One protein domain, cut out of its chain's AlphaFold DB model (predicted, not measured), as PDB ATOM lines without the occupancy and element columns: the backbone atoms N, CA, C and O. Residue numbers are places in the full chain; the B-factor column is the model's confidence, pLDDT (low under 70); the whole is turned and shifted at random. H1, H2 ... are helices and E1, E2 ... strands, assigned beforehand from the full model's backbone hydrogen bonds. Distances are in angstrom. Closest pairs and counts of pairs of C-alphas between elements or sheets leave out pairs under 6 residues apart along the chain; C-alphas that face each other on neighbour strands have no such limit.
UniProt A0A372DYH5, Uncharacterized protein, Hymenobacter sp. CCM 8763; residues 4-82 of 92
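This is residues 4 to 82 of the 92 residues of an uncharacterized protein of Hymenobacter sp. CCM 8763 (UniProt A0A372DYH5). A small three-stranded antiparallel sheet forms the middle, with helix H1 at one end of the long axis, where it grazes the sheet, and the two-stranded hairpin of E2 and E3 at the other end. A long link, residues 24 to 44, passes beside E3 with residues 27 to 30 and folds back along the E5 side of the sheet with residues 36 to 38, while the short last helix H2 meets the early part of H1. The printed part has 79 residues, with two named helices and five named strands in the order H1, E1, E2, E3, E4, E5, H2; the sheets are E1 - E4 - E5 and E2 - E3, both antiparallel, and the class is mixed, helices and strands. The whole is compact, with a radius of gyration of the C-alphas of 12.5 A, yet flat in outline, with spans of 40 by 31 by 16 A.

In the larger sheet, E4, residues 60 to 64, is the inner strand, and E1, residues 19 to 23, and E5, residues 70 to 74, are the edge strands. E1 and E4 are antiparallel at 156 degrees, with N 21 and O 62 within hydrogen-bond range at 2.8 A. E4 and E5 form a hairpin, antiparallel at 159 degrees, with N 61 and O 73 at 2.8 A. H1, residues 4 to 16, is on this sheet but only grazes it, with its residues 10 to 16; its closest C-alphas to E4 are those of Lys 14 and Val 63, 7.2 A apart. H2, residues 77 to 82, is not on the sheet. H1 touches H2 with residues 6 to 7 alone, at a steep tilt of 39 degrees, opposite ways; the closest C-alphas are those of Lys 7 and Val 77, 7.4 A apart. E2, residues 45 to 48, and E3, residues 53 to 56, form a hairpin, antiparallel at 147 degrees, with N 48 and O 53 at 2.8 A. E2 is apart from E4 and E5. In H1 and H2 every O i to N i+4 pair is within hydrogen-bond range.

E4 measures 13.2 A from first to last C-alpha, E5 13.7 A and E1 12.7 A. E2 measures 9.8 A, E3 10.3 A and H2 8.8 A. H1 measures 18.3 A and begins at C-alpha 4 (151.547, 121.078, 91.421). E4 begins at C-alpha 60 (159.767, 130.238, 107.009), and H2 ends at C-alpha 82 (160.957, 116.361, 100.953).

The C-alphas farthest apart are those of His 4 and Asn 51, 41.0 A. The printed part has no cut. The link from E1 to E2 is long, with 21 residues; the other links are tight. The mean pLDDT of the printed part is 94.1, and no printed residue is under 70.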
ATOM      1  N   HIS A   4     152.266 119.879  91.863       95.62
ATOM      2  CA  HIS A   4     151.547 121.078  91.421       95.62
ATOM      3  C   HIS A   4     150.568 121.569  92.499       95.62
ATOM      4  O   HIS A   4     150.635 122.735  92.865       95.62
ATOM      5  N   GLU A   5     149.817 120.668  93.143       96.44
ATOM      6  CA  GLU A   5     148.898 121.004  94.244       96.44
ATOM      7  C   GLU A   5     149.618 121.722  95.397       96.44
ATOM      8  O   GLU A   5     149.106 122.683  95.972       96.44
ATOM      9  N   VAL A   6     150.850 121.304  95.717       97.12
ATOM     10  CA  VAL A   6     151.696 121.981  96.717       97.12
ATOM     11  C   VAL A   6     151.991 123.425  96.301       97.12
ATOM     12  O   VAL A   6     151.946 124.330  97.137       97.12
ATOM     13  N   LYS A   7     152.330 123.655  95.025       97.06
ATOM     14  CA  LYS A   7     152.620 125.000  94.505       97.06
ATOM     15  C   LYS A   7     151.366 125.862  94.528       97.06
ATOM     16  O   LYS A   7     151.446 127.008  94.966       97.06
ATOM     17  N   ASP A   8     150.232 125.301  94.131       97.25
ATOM     18  CA  ASP A   8     148.963 126.016  94.042       97.25
ATOM     19  C   ASP A   8     148.466 126.437  95.423       97.25
ATOM     20  O   ASP A   8     148.190 127.618  95.635       97.25
ATOM     21  N   LYS A   9     148.488 125.531  96.412       97.00
ATOM     22  CA  LYS A   9     148.171 125.866  97.812       97.00
ATOM     23  C   LYS A   9     149.077 126.975  98.350       97.00
ATOM     24  O   LYS A   9     148.601 127.938  98.946       97.00
ATOM     25  N   ARG A  10     150.389 126.893  98.097       96.56
ATOM     26  CA  ARG A  10     151.346 127.939  98.505       96.56
ATOM     27  C   ARG A  10     151.054 129.279  97.831       96.56
ATOM     28  O   ARG A  10     151.170 130.318  98.478       96.56
ATOM     29  N   ARG A  11     150.697 129.268  96.545       96.06
ATOM     30  CA  ARG A  11     150.341 130.474  95.788       96.06
ATOM     31  C   ARG A  11     149.061 131.100  96.331       96.06
ATOM     32  O   ARG A  11     149.041 132.310  96.533       96.06
ATOM     33  N   LEU A  12     148.047 130.286  96.620       96.00
ATOM     34  CA  LEU A  12     146.770 130.721  97.183       96.00
ATOM     35  C   LEU A  12     146.961 131.412  98.539       96.00
ATOM     36  O   LEU A  12     146.481 132.525  98.730       96.00
ATOM     37  N   ILE A  13     147.741 130.803  99.438       95.75
ATOM     38  CA  ILE A  13     148.035 131.376 100.761       95.75
ATOM     39  C   ILE A  13     148.726 132.733 100.638       95.75
ATOM     40  O   ILE A  13     148.348 133.680 101.322       95.75
ATOM     41  N   LYS A  14     149.724 132.853  99.753       93.50
ATOM     42  CA  LYS A  14     150.411 134.134  99.532       93.50
ATOM     43  C   LYS A  14     149.498 135.190  98.921       93.50
ATOM     44  O   LYS A  14     149.613 136.348  99.293       93.50
ATOM     45  N   LYS A  15     148.638 134.800  97.974       94.75
ATOM     46  CA  LYS A  15     147.742 135.718  97.260       94.75
ATOM     47  C   LYS A  15     146.661 136.291  98.179       94.75
ATOM     48  O   LYS A  15     146.343 137.465  98.060       94.75
ATOM     49  N   ASN A  16     146.112 135.464  99.065       94.62
ATOM     50  CA  ASN A  16     145.003 135.848  99.941       94.62
ATOM     51  C   ASN A  16     145.464 136.412 101.295       94.62
ATOM     52  O   ASN A  16     144.644 136.918 102.053       94.62
ATOM     53  N   GLY A  17     146.754 136.303 101.622       93.31
ATOM     54  CA  GLY A  17     147.307 136.869 102.846       93.31
ATOM     55  C   GLY A  17     147.374 138.393 102.792       93.31
ATOM     56  O   GLY A  17     147.822 138.964 101.803       93.31
ATOM     57  N   THR A  18     146.995 139.054 103.884       93.06
ATOM     58  CA  THR A  18     147.052 140.516 104.012       93.06
ATOM     59  C   THR A  18     148.474 141.016 104.253       93.06
ATOM     60  O   THR A  18     148.854 142.085 103.781       93.06
ATOM     61  N   LYS A  19     149.291 140.231 104.967       94.62
ATOM     62  CA  LYS A  19     150.696 140.549 105.243       94.62
ATOM     63  C   LYS A  19     151.557 139.301 105.183       94.62
ATOM     64  O   LYS A  19     151.260 138.296 105.824       94.62
ATOM     65  N   VAL A  20     152.672 139.389 104.463       95.19
ATOM     66  CA  VAL A  20     153.641 138.299 104.305       95.19
ATOM     67  C   VAL A  20     154.980 138.740 104.882       95.19
ATOM     68  O   VAL A  20     155.550 139.736 104.449       95.19
ATOM     69  N   THR A  21     155.492 138.000 105.863       95.44
ATOM     70  CA  THR A  21     156.770 138.291 106.529       95.44
ATOM     71  C   THR A  21     157.712 137.099 106.421       95.44
ATOM     72  O   THR A  21     157.307 135.949 106.594       95.44
ATOM     73  N   LEU A  22     158.990 137.365 106.151       96.44
ATOM     74  CA  LEU A  22     160.036 136.350 106.214       96.44
ATOM     75  C   LEU A  22     160.577 136.243 107.642       96.44
ATOM     76  O   LEU A  22     161.022 137.231 108.221       96.44
ATOM     77  N   VAL A  23     160.609 135.023 108.168       96.50
ATOM     78  CA  VAL A  23     161.188 134.695 109.470       96.50
ATOM     79  C   VAL A  23     162.426 133.850 109.226       96.50
ATOM     80  O   VAL A  23     162.357 132.778 108.619       96.50
ATOM     81  N   LYS A  24     163.578 134.356 109.663       96.81
ATOM     82  CA  LYS A  24     164.862 133.679 109.470       96.81
ATOM     83  C   LYS A  24     165.078 132.629 110.555       96.81
ATOM     84  O   LYS A  24     164.628 132.791 111.688       96.81
ATOM     85  N   LYS A  25     165.806 131.564 110.228       94.62
ATOM     86  CA  LYS A  25     166.299 130.598 111.212       94.62
ATOM     87  C   LYS A  25     167.017 131.330 112.354       94.62
ATOM     88  O   LYS A  25     167.765 132.274 112.120       94.62
ATOM     89  N   ASN A  26     166.803 130.858 113.578       92.75
ATOM     90  CA  ASN A  26     167.298 131.436 114.828       92.75
ATOM     91  C   ASN A  26     166.746 132.828 115.178       92.75
ATOM     92  O   ASN A  26     167.235 133.425 116.137       92.75
ATOM     93  N   ASP A  27     165.730 133.341 114.474       91.31
ATOM     94  CA  ASP A  27     165.026 134.542 114.925       91.31
ATOM     95  C   ASP A  27     164.362 134.266 116.284       91.31
ATOM     96  O   ASP A  27     163.575 133.325 116.420       91.31
ATOM     97  N   LYS A  28     164.737 135.066 117.288       87.06
ATOM     98  CA  LYS A  28     164.295 134.966 118.689       87.06
ATOM     99  C   LYS A  28     163.128 135.900 119.008       87.06
ATOM    100  O   LYS A  28     162.639 135.893 120.129       87.06
ATOM    101  N   ARG A  29     162.701 136.732 118.050       85.44
ATOM    102  CA  ARG A  29     161.566 137.654 118.217       85.44
ATOM    103  C   ARG A  29     160.218 136.944 118.091       85.44
ATOM    104  O   ARG A  29     159.179 137.568 118.271       85.44
ATOM    105  N   ILE A  30     160.221 135.655 117.748       88.56
ATOM    106  CA  ILE A  30     159.002 134.857 117.707       88.56
ATOM    107  C   ILE A  30     158.580 134.479 119.129       88.56
ATOM    108  O   ILE A  30     159.403 134.082 119.947       88.56
ATOM    109  N   THR A  31     157.288 134.591 119.411       83.06
ATOM    110  CA  THR A  31     156.725 134.330 120.744       83.06
ATOM    111  C   THR A  31     156.104 132.943 120.855       83.06
ATOM    112  O   THR A  31     156.131 132.345 121.925       83.06
ATOM    113  N   SER A  32     155.578 132.401 119.751       84.19
ATOM    114  CA  SER A  32     154.922 131.092 119.746       84.19
ATOM    115  C   SER A  32     155.856 129.968 119.277       84.19
ATOM    116  O   SER A  32     156.421 130.069 118.179       84.19
ATOM    117  N   PRO A  33     155.989 128.871 120.052       84.50
ATOM    118  CA  PRO A  33     156.709 127.673 119.636       84.50
ATOM    119  C   PRO A  33     155.883 126.760 118.717       84.50
ATOM    120  O   PRO A  33     156.428 125.773 118.216       84.50
ATOM    121  N   SER A  34     154.613 127.087 118.457       86.88
ATOM    122  CA  SER A  34     153.660 126.249 117.721       86.88
ATOM    123  C   SER A  34     153.610 126.518 116.214       86.88
ATOM    124  O   SER A  34     152.642 126.137 115.556       86.88
ATOM    125  N   ARG A  35     154.612 127.190 115.634       94.12
ATOM    126  CA  ARG A  35     154.625 127.444 114.188       94.12
ATOM    127  C   ARG A  35     154.862 126.141 113.447       94.12
ATOM    128  O   ARG A  35     155.914 125.514 113.589       94.12
ATOM    129  N   ILE A  36     153.886 125.762 112.637       96.44
ATOM    130  CA  ILE A  36     153.875 124.538 111.844       96.44
ATOM    131  C   ILE A  36     153.599 124.923 110.397       96.44
ATOM    132  O   ILE A  36     152.792 125.805 110.117       96.44
ATOM    133  N   CYS A  37     154.279 124.268 109.462       97.56
ATOM    134  CA  CYS A  37     154.020 124.462 108.050       97.56
ATOM    135  C   CYS A  37     152.617 123.951 107.702       97.56
ATOM    136  O   CYS A  37     152.390 122.747 107.667       97.56
ATOM    137  N   CYS A  38     151.707 124.848 107.338       97.00
ATOM    138  CA  CYS A  38     150.342 124.507 106.924       97.00
ATOM    139  C   CYS A  38     150.259 123.657 105.637       97.00
ATOM    140  O   CYS A  38     149.185 123.187 105.281       97.00
ATOM    141  N   ILE A  39     151.377 123.454 104.929       97.44
ATOM    142  CA  ILE A  39     151.446 122.638 103.706       97.44
ATOM    143  C   ILE A  39     151.963 121.226 103.978       97.44
ATOM    144  O   ILE A  39     151.432 120.265 103.435       97.44
ATOM    145  N   CYS A  40     153.035 121.100 104.765       97.00
ATOM    146  CA  CYS A  40     153.732 119.828 104.976       97.00
ATOM    147  C   CYS A  40     153.896 119.458 106.453       97.00
ATOM    148  O   CYS A  40     154.739 118.633 106.766       97.00
ATOM    149  N   GLY A  41     153.174 120.088 107.378       95.62
ATOM    150  CA  GLY A  41     153.172 119.745 108.807       95.62
ATOM    151  C   GLY A  41     154.506 119.883 109.552       95.62
ATOM    152  O   GLY A  41     154.560 119.606 110.742       95.62
ATOM    153  N   GLU A  42     155.587 120.306 108.895       96.12
ATOM    154  CA  GLU A  42     156.892 120.450 109.541       96.12
ATOM    155  C   GLU A  42     156.863 121.540 110.607       96.12
ATOM    156  O   GLU A  42     156.402 122.655 110.356       96.12
ATOM    157  N   GLN A  43     157.440 121.250 111.768       95.75
ATOM    158  CA  GLN A  43     157.612 122.230 112.829       95.75
ATOM    159  C   GLN A  43     158.660 123.289 112.434       95.75
ATOM    160  O   GLN A  43     159.795 122.970 112.070       95.75
ATOM    161  N   LEU A  44     158.287 124.568 112.506       96.81
ATOM    162  CA  LEU A  44     159.077 125.715 112.035       96.81
ATOM    163  C   LEU A  44     159.692 126.537 113.171       96.81
ATOM    164  O   LEU A  44     160.648 127.282 112.947       96.81
ATOM    165  N   SER A  45     159.203 126.361 114.394       95.19
ATOM    166  CA  SER A  45     159.738 126.946 115.627       95.19
ATOM    167  C   SER A  45     160.059 125.867 116.653       95.19
ATOM    168  O   SER A  45     159.570 124.747 116.567       95.19
ATOM    169  N   LYS A  46     160.901 126.193 117.630       93.25
ATOM    170  CA  LYS A  46     161.178 125.326 118.777       93.25
ATOM    171  C   LYS A  46     161.423 126.152 120.032       93.25
ATOM    172  O   LYS A  46     161.786 127.323 119.940       93.25
ATOM    173  N   VAL A  47     161.278 125.514 121.186       93.25
ATOM    174  CA  VAL A  47     161.741 126.052 122.467       93.25
ATOM    175  C   VAL A  47     163.199 125.641 122.663       93.25
ATOM    176  O   VAL A  47     163.576 124.499 122.399       93.25
ATOM    177  N   ASN A  48     164.038 126.573 123.099       87.81
ATOM    178  CA  ASN A  48     165.329 126.247 123.676       87.81
ATOM    179  C   ASN A  48     165.126 125.919 125.157       87.81
ATOM    180  O   ASN A  48     164.905 126.820 125.964       87.81
ATOM    181  N   TYR A  49     165.205 124.638 125.512       86.31
ATOM    182  CA  TYR A  49     164.957 124.177 126.879       86.31
ATOM    183  C   TYR A  49     165.946 124.737 127.907       86.31
ATOM    184  O   TYR A  49     165.586 124.875 129.068       86.31
ATOM    185  N   SER A  50     167.150 125.143 127.492       89.38
ATOM    186  CA  SER A  50     168.155 125.703 128.403       89.38
ATOM    187  C   SER A  50     167.761 127.065 128.982       89.38
ATOM    188  O   SER A  50     168.261 127.449 130.030       89.38
ATOM    189  N   ASN A  51     166.916 127.836 128.288       88.62
ATOM    190  CA  ASN A  51     166.531 129.187 128.720       88.62
ATOM    191  C   ASN A  51     165.057 129.532 128.463       88.62
ATOM    192  O   ASN A  51     164.682 130.700 128.539       88.62
ATOM    193  N   GLY A  52     164.241 128.546 128.085       87.62
ATOM    194  CA  GLY A  52     162.826 128.708 127.750       87.62
ATOM    195  C   GLY A  52     162.540 129.574 126.516       87.62
ATOM    196  O   GLY A  52     161.375 129.780 126.182       87.62
ATOM    197  N   LYS A  53     163.556 130.097 125.812       90.38
ATOM    198  CA  LYS A  53     163.336 131.034 124.701       90.38
ATOM    199  C   LYS A  53     162.878 130.303 123.452       90.38
ATOM    200  O   LYS A  53     163.486 129.320 123.024       90.38
ATOM    201  N   VAL A  54     161.847 130.839 122.815       92.94
ATOM    202  CA  VAL A  54     161.368 130.354 121.522       92.94
ATOM    203  C   VAL A  54     162.246 130.908 120.403       92.94
ATOM    204  O   VAL A  54     162.676 132.062 120.432       92.94
ATOM    205  N   LEU A  55     162.539 130.075 119.407       94.31
ATOM    206  CA  LEU A  55     163.287 130.481 118.223       94.31
ATOM    207  C   LEU A  55     162.824 129.753 116.967       94.31
ATOM    208  O   LEU A  55     162.340 128.617 117.011       94.31
ATOM    209  N   ALA A  56     162.994 130.403 115.819       95.31
ATOM    210  CA  ALA A  56     162.698 129.797 114.528       95.31
ATOM    211  C   ALA A  56     163.686 128.656 114.231       95.31
ATOM    212  O   ALA A  56     164.894 128.871 114.121       95.31
ATOM    213  N   LYS A  57     163.186 127.429 114.064       94.75
ATOM    214  CA  LYS A  57     163.990 126.242 113.722       94.75
ATOM    215  C   LYS A  57     164.498 126.311 112.279       94.75
ATOM    216  O   LYS A  57     165.595 125.834 111.984       94.75
ATOM    217  N   LYS A  58     163.693 126.887 111.383       95.06
ATOM    218  CA  LYS A  58     163.940 126.980 109.939       95.06
ATOM    219  C   LYS A  58     163.492 128.339 109.408       95.06
ATOM    220  O   LYS A  58     162.606 128.972 109.980       95.06
ATOM    221  N   ASP A  59     164.068 128.732 108.281       97.44
ATOM    222  CA  ASP A  59     163.549 129.819 107.456       97.44
ATOM    223  C   ASP A  59     162.106 129.512 107.024       97.44
ATOM    224  O   ASP A  59     161.834 128.495 106.373       97.44
ATOM    225  N   HIS A  60     161.174 130.399 107.356       97.38
ATOM    226  CA  HIS A  60     159.767 130.238 107.009       97.38
ATOM    227  C   HIS A  60     159.089 131.564 106.695       97.38
ATOM    228  O   HIS A  60     159.593 132.644 106.989       97.38
ATOM    229  N   ILE A  61     157.944 131.460 106.035       96.94
ATOM    230  CA  ILE A  61     157.086 132.586 105.710       96.94
ATOM    231  C   ILE A  61     155.938 132.567 106.707       96.94
ATOM    232  O   ILE A  61     155.271 131.543 106.845       96.94
ATOM    233  N   HIS A  62     155.731 133.700 107.360       95.94
ATOM    234  CA  HIS A  62     154.620 133.954 108.258       95.94
ATOM    235  C   HIS A  62     153.614 134.846 107.535       95.94
ATOM    236  O   HIS A  62     153.967 135.940 107.081       95.94
ATOM    237  N   VAL A  63     152.387 134.363 107.373       96.44
ATOM    238  CA  VAL A  63     151.328 135.040 106.623       96.44
ATOM    239  C   VAL A  63     150.184 135.365 107.564       96.44
ATOM    240  O   VAL A  63     149.619 134.467 108.179       96.44
ATOM    241  N   GLN A  64     149.808 136.636 107.643       95.88
ATOM    242  CA  GLN A  64     148.527 137.027 108.214       95.88
ATOM    243  C   GLN A  64     147.450 136.746 107.166       95.88
ATOM    244  O   GLN A  64     147.427 137.387 106.118       95.88
ATOM    245  N   TYR A  65     146.618 135.735 107.403       93.12
ATOM    246  CA  TYR A  65     145.571 135.321 106.467       93.12
ATOM    247  C   TYR A  65     144.255 136.054 106.745       93.12
ATOM    248  O   TYR A  65     143.510 136.376 105.827       93.12
ATOM    249  N   SER A  66     143.994 136.368 108.015       93.12
ATOM    250  CA  SER A  66     142.912 137.253 108.449       93.12
ATOM    251  C   SER A  66     143.312 137.994 109.730       93.12
ATOM    252  O   SER A  66     144.436 137.859 110.215       93.12
ATOM    253  N   SER A  67     142.401 138.778 110.311       91.00
ATOM    254  CA  SER A  67     142.609 139.409 111.624       91.00
ATOM    255  C   SER A  67     142.843 138.395 112.754       91.00
ATOM    256  O   SER A  67     143.512 138.727 113.728       91.00
ATOM    257  N   LEU A  68     142.335 137.166 112.607       92.44
ATOM    258  CA  LEU A  68     142.367 136.123 113.639       92.44
ATOM    259  C   LEU A  68     143.244 134.918 113.272       92.44
ATOM    260  O   LEU A  68     143.531 134.092 114.133       92.44
ATOM    261  N   LEU A  69     143.663 134.796 112.008       92.88
ATOM    262  CA  LEU A  69     144.368 133.619 111.511       92.88
ATOM    263  C   LEU A  69     145.722 133.977 110.906       92.88
ATOM    264  O   LEU A  69     145.818 134.758 109.956       92.88
ATOM    265  N   TYR A  70     146.752 133.303 111.408       94.31
ATOM    266  CA  TYR A  70     148.093 133.317 110.848       94.31
ATOM    267  C   TYR A  70     148.454 131.927 110.336       94.31
ATOM    268  O   TYR A  70     148.170 130.920 110.983       94.31
ATOM    269  N   LEU A  71     149.094 131.880 109.173       96.31
ATOM    270  CA  LEU A  71     149.579 130.657 108.551       96.31
ATOM    271  C   LEU A  71     151.091 130.737 108.390       96.31
ATOM    272  O   LEU A  71     151.622 131.692 107.821       96.31
ATOM    273  N   ASP A  72     151.786 129.701 108.843       97.06
ATOM    274  CA  ASP A  72     153.213 129.539 108.607       97.06
ATOM    275  C   ASP A  72     153.452 128.500 107.511       97.06
ATOM    276  O   ASP A  72     152.756 127.490 107.406       97.06
ATOM    277  N   MET A  73     154.452 128.725 106.666       97.44
ATOM    278  CA  MET A  73     154.861 127.752 105.652       97.44
ATOM    279  C   MET A  73     156.364 127.777 105.424       97.44
ATOM    280  O   MET A  73     157.008 128.819 105.541       97.44
ATOM    281  N   CYS A  74     156.940 126.640 105.027       98.06
ATOM    282  CA  CYS A  74     158.350 126.577 104.650       98.06
ATOM    283  C   CYS A  74     158.674 127.642 103.592       98.06
ATOM    284  O   CYS A  74     157.927 127.796 102.618       98.06
ATOM    285  N   LYS A  75     159.806 128.337 103.744       97.44
ATOM    286  CA  LYS A  75     160.268 129.324 102.756       97.44
ATOM    287  C   LYS A  75     160.469 128.680 101.387       97.44
ATOM    288  O   LYS A  75     159.886 129.134 100.405       97.44
ATOM    289  N   ASP A  76     161.218 127.583 101.356       96.31
ATOM    290  CA  ASP A  76     161.444 126.789 100.152       96.31
ATOM    291  C   ASP A  76     160.377 125.690  99.998       96.31
ATOM    292  O   ASP A  76     160.012 125.009 100.962       96.31
ATOM    293  N   VAL A  77     159.868 125.535  98.777       96.69
ATOM    294  CA  VAL A  77     158.926 124.480  98.396       96.69
ATOM    295  C   VAL A  77     159.586 123.100  98.388       96.69
ATOM    296  O   VAL A  77     158.915 122.119  98.700       96.69
ATOM    297  N   THR A  78     160.893 123.015  98.116       96.50
ATOM    298  CA  THR A  78     161.640 121.745  98.119       96.50
ATOM    299  C   THR A  78     161.567 121.053  99.480       96.50
ATOM    300  O   THR A  78     161.377 119.842  99.539       96.50
ATOM    301  N   ASN A  79     161.584 121.826 100.573       96.62
ATOM    302  CA  ASN A  79     161.374 121.313 101.926       96.62
ATOM    303  C   ASN A  79     159.992 120.672 102.083       96.62
ATOM    304  O   ASN A  79     159.878 119.618 102.697       96.62
ATOM    305  N   CYS A  80     158.943 121.271 101.505       97.50
ATOM    306  CA  CYS A  80     157.612 120.666 101.536       97.50
ATOM    307  C   CYS A  80     157.605 119.341 100.773       97.50
ATOM    308  O   CYS A  80     157.114 118.355 101.304       97.50
ATOM    309  N   TYR A  81     158.185 119.300  99.570       97.44
ATOM    310  CA  TYR A  81     158.282 118.059  98.797       97.44
ATOM    311  C   TYR A  81     159.025 116.964  99.552       97.44
ATOM    312  O   TYR A  81     158.535 115.843  99.615       97.44
ATOM    313  N   LYS A  82     160.170 117.298 100.156       96.88
ATOM    314  CA  LYS A  82     160.957 116.361 100.953       96.88
ATOM    315  C   LYS A  82     160.134 115.785 102.108       96.88
ATOM    316  O   LYS A  82     159.969 114.573 102.170       96.88
TER     317      LYS A  82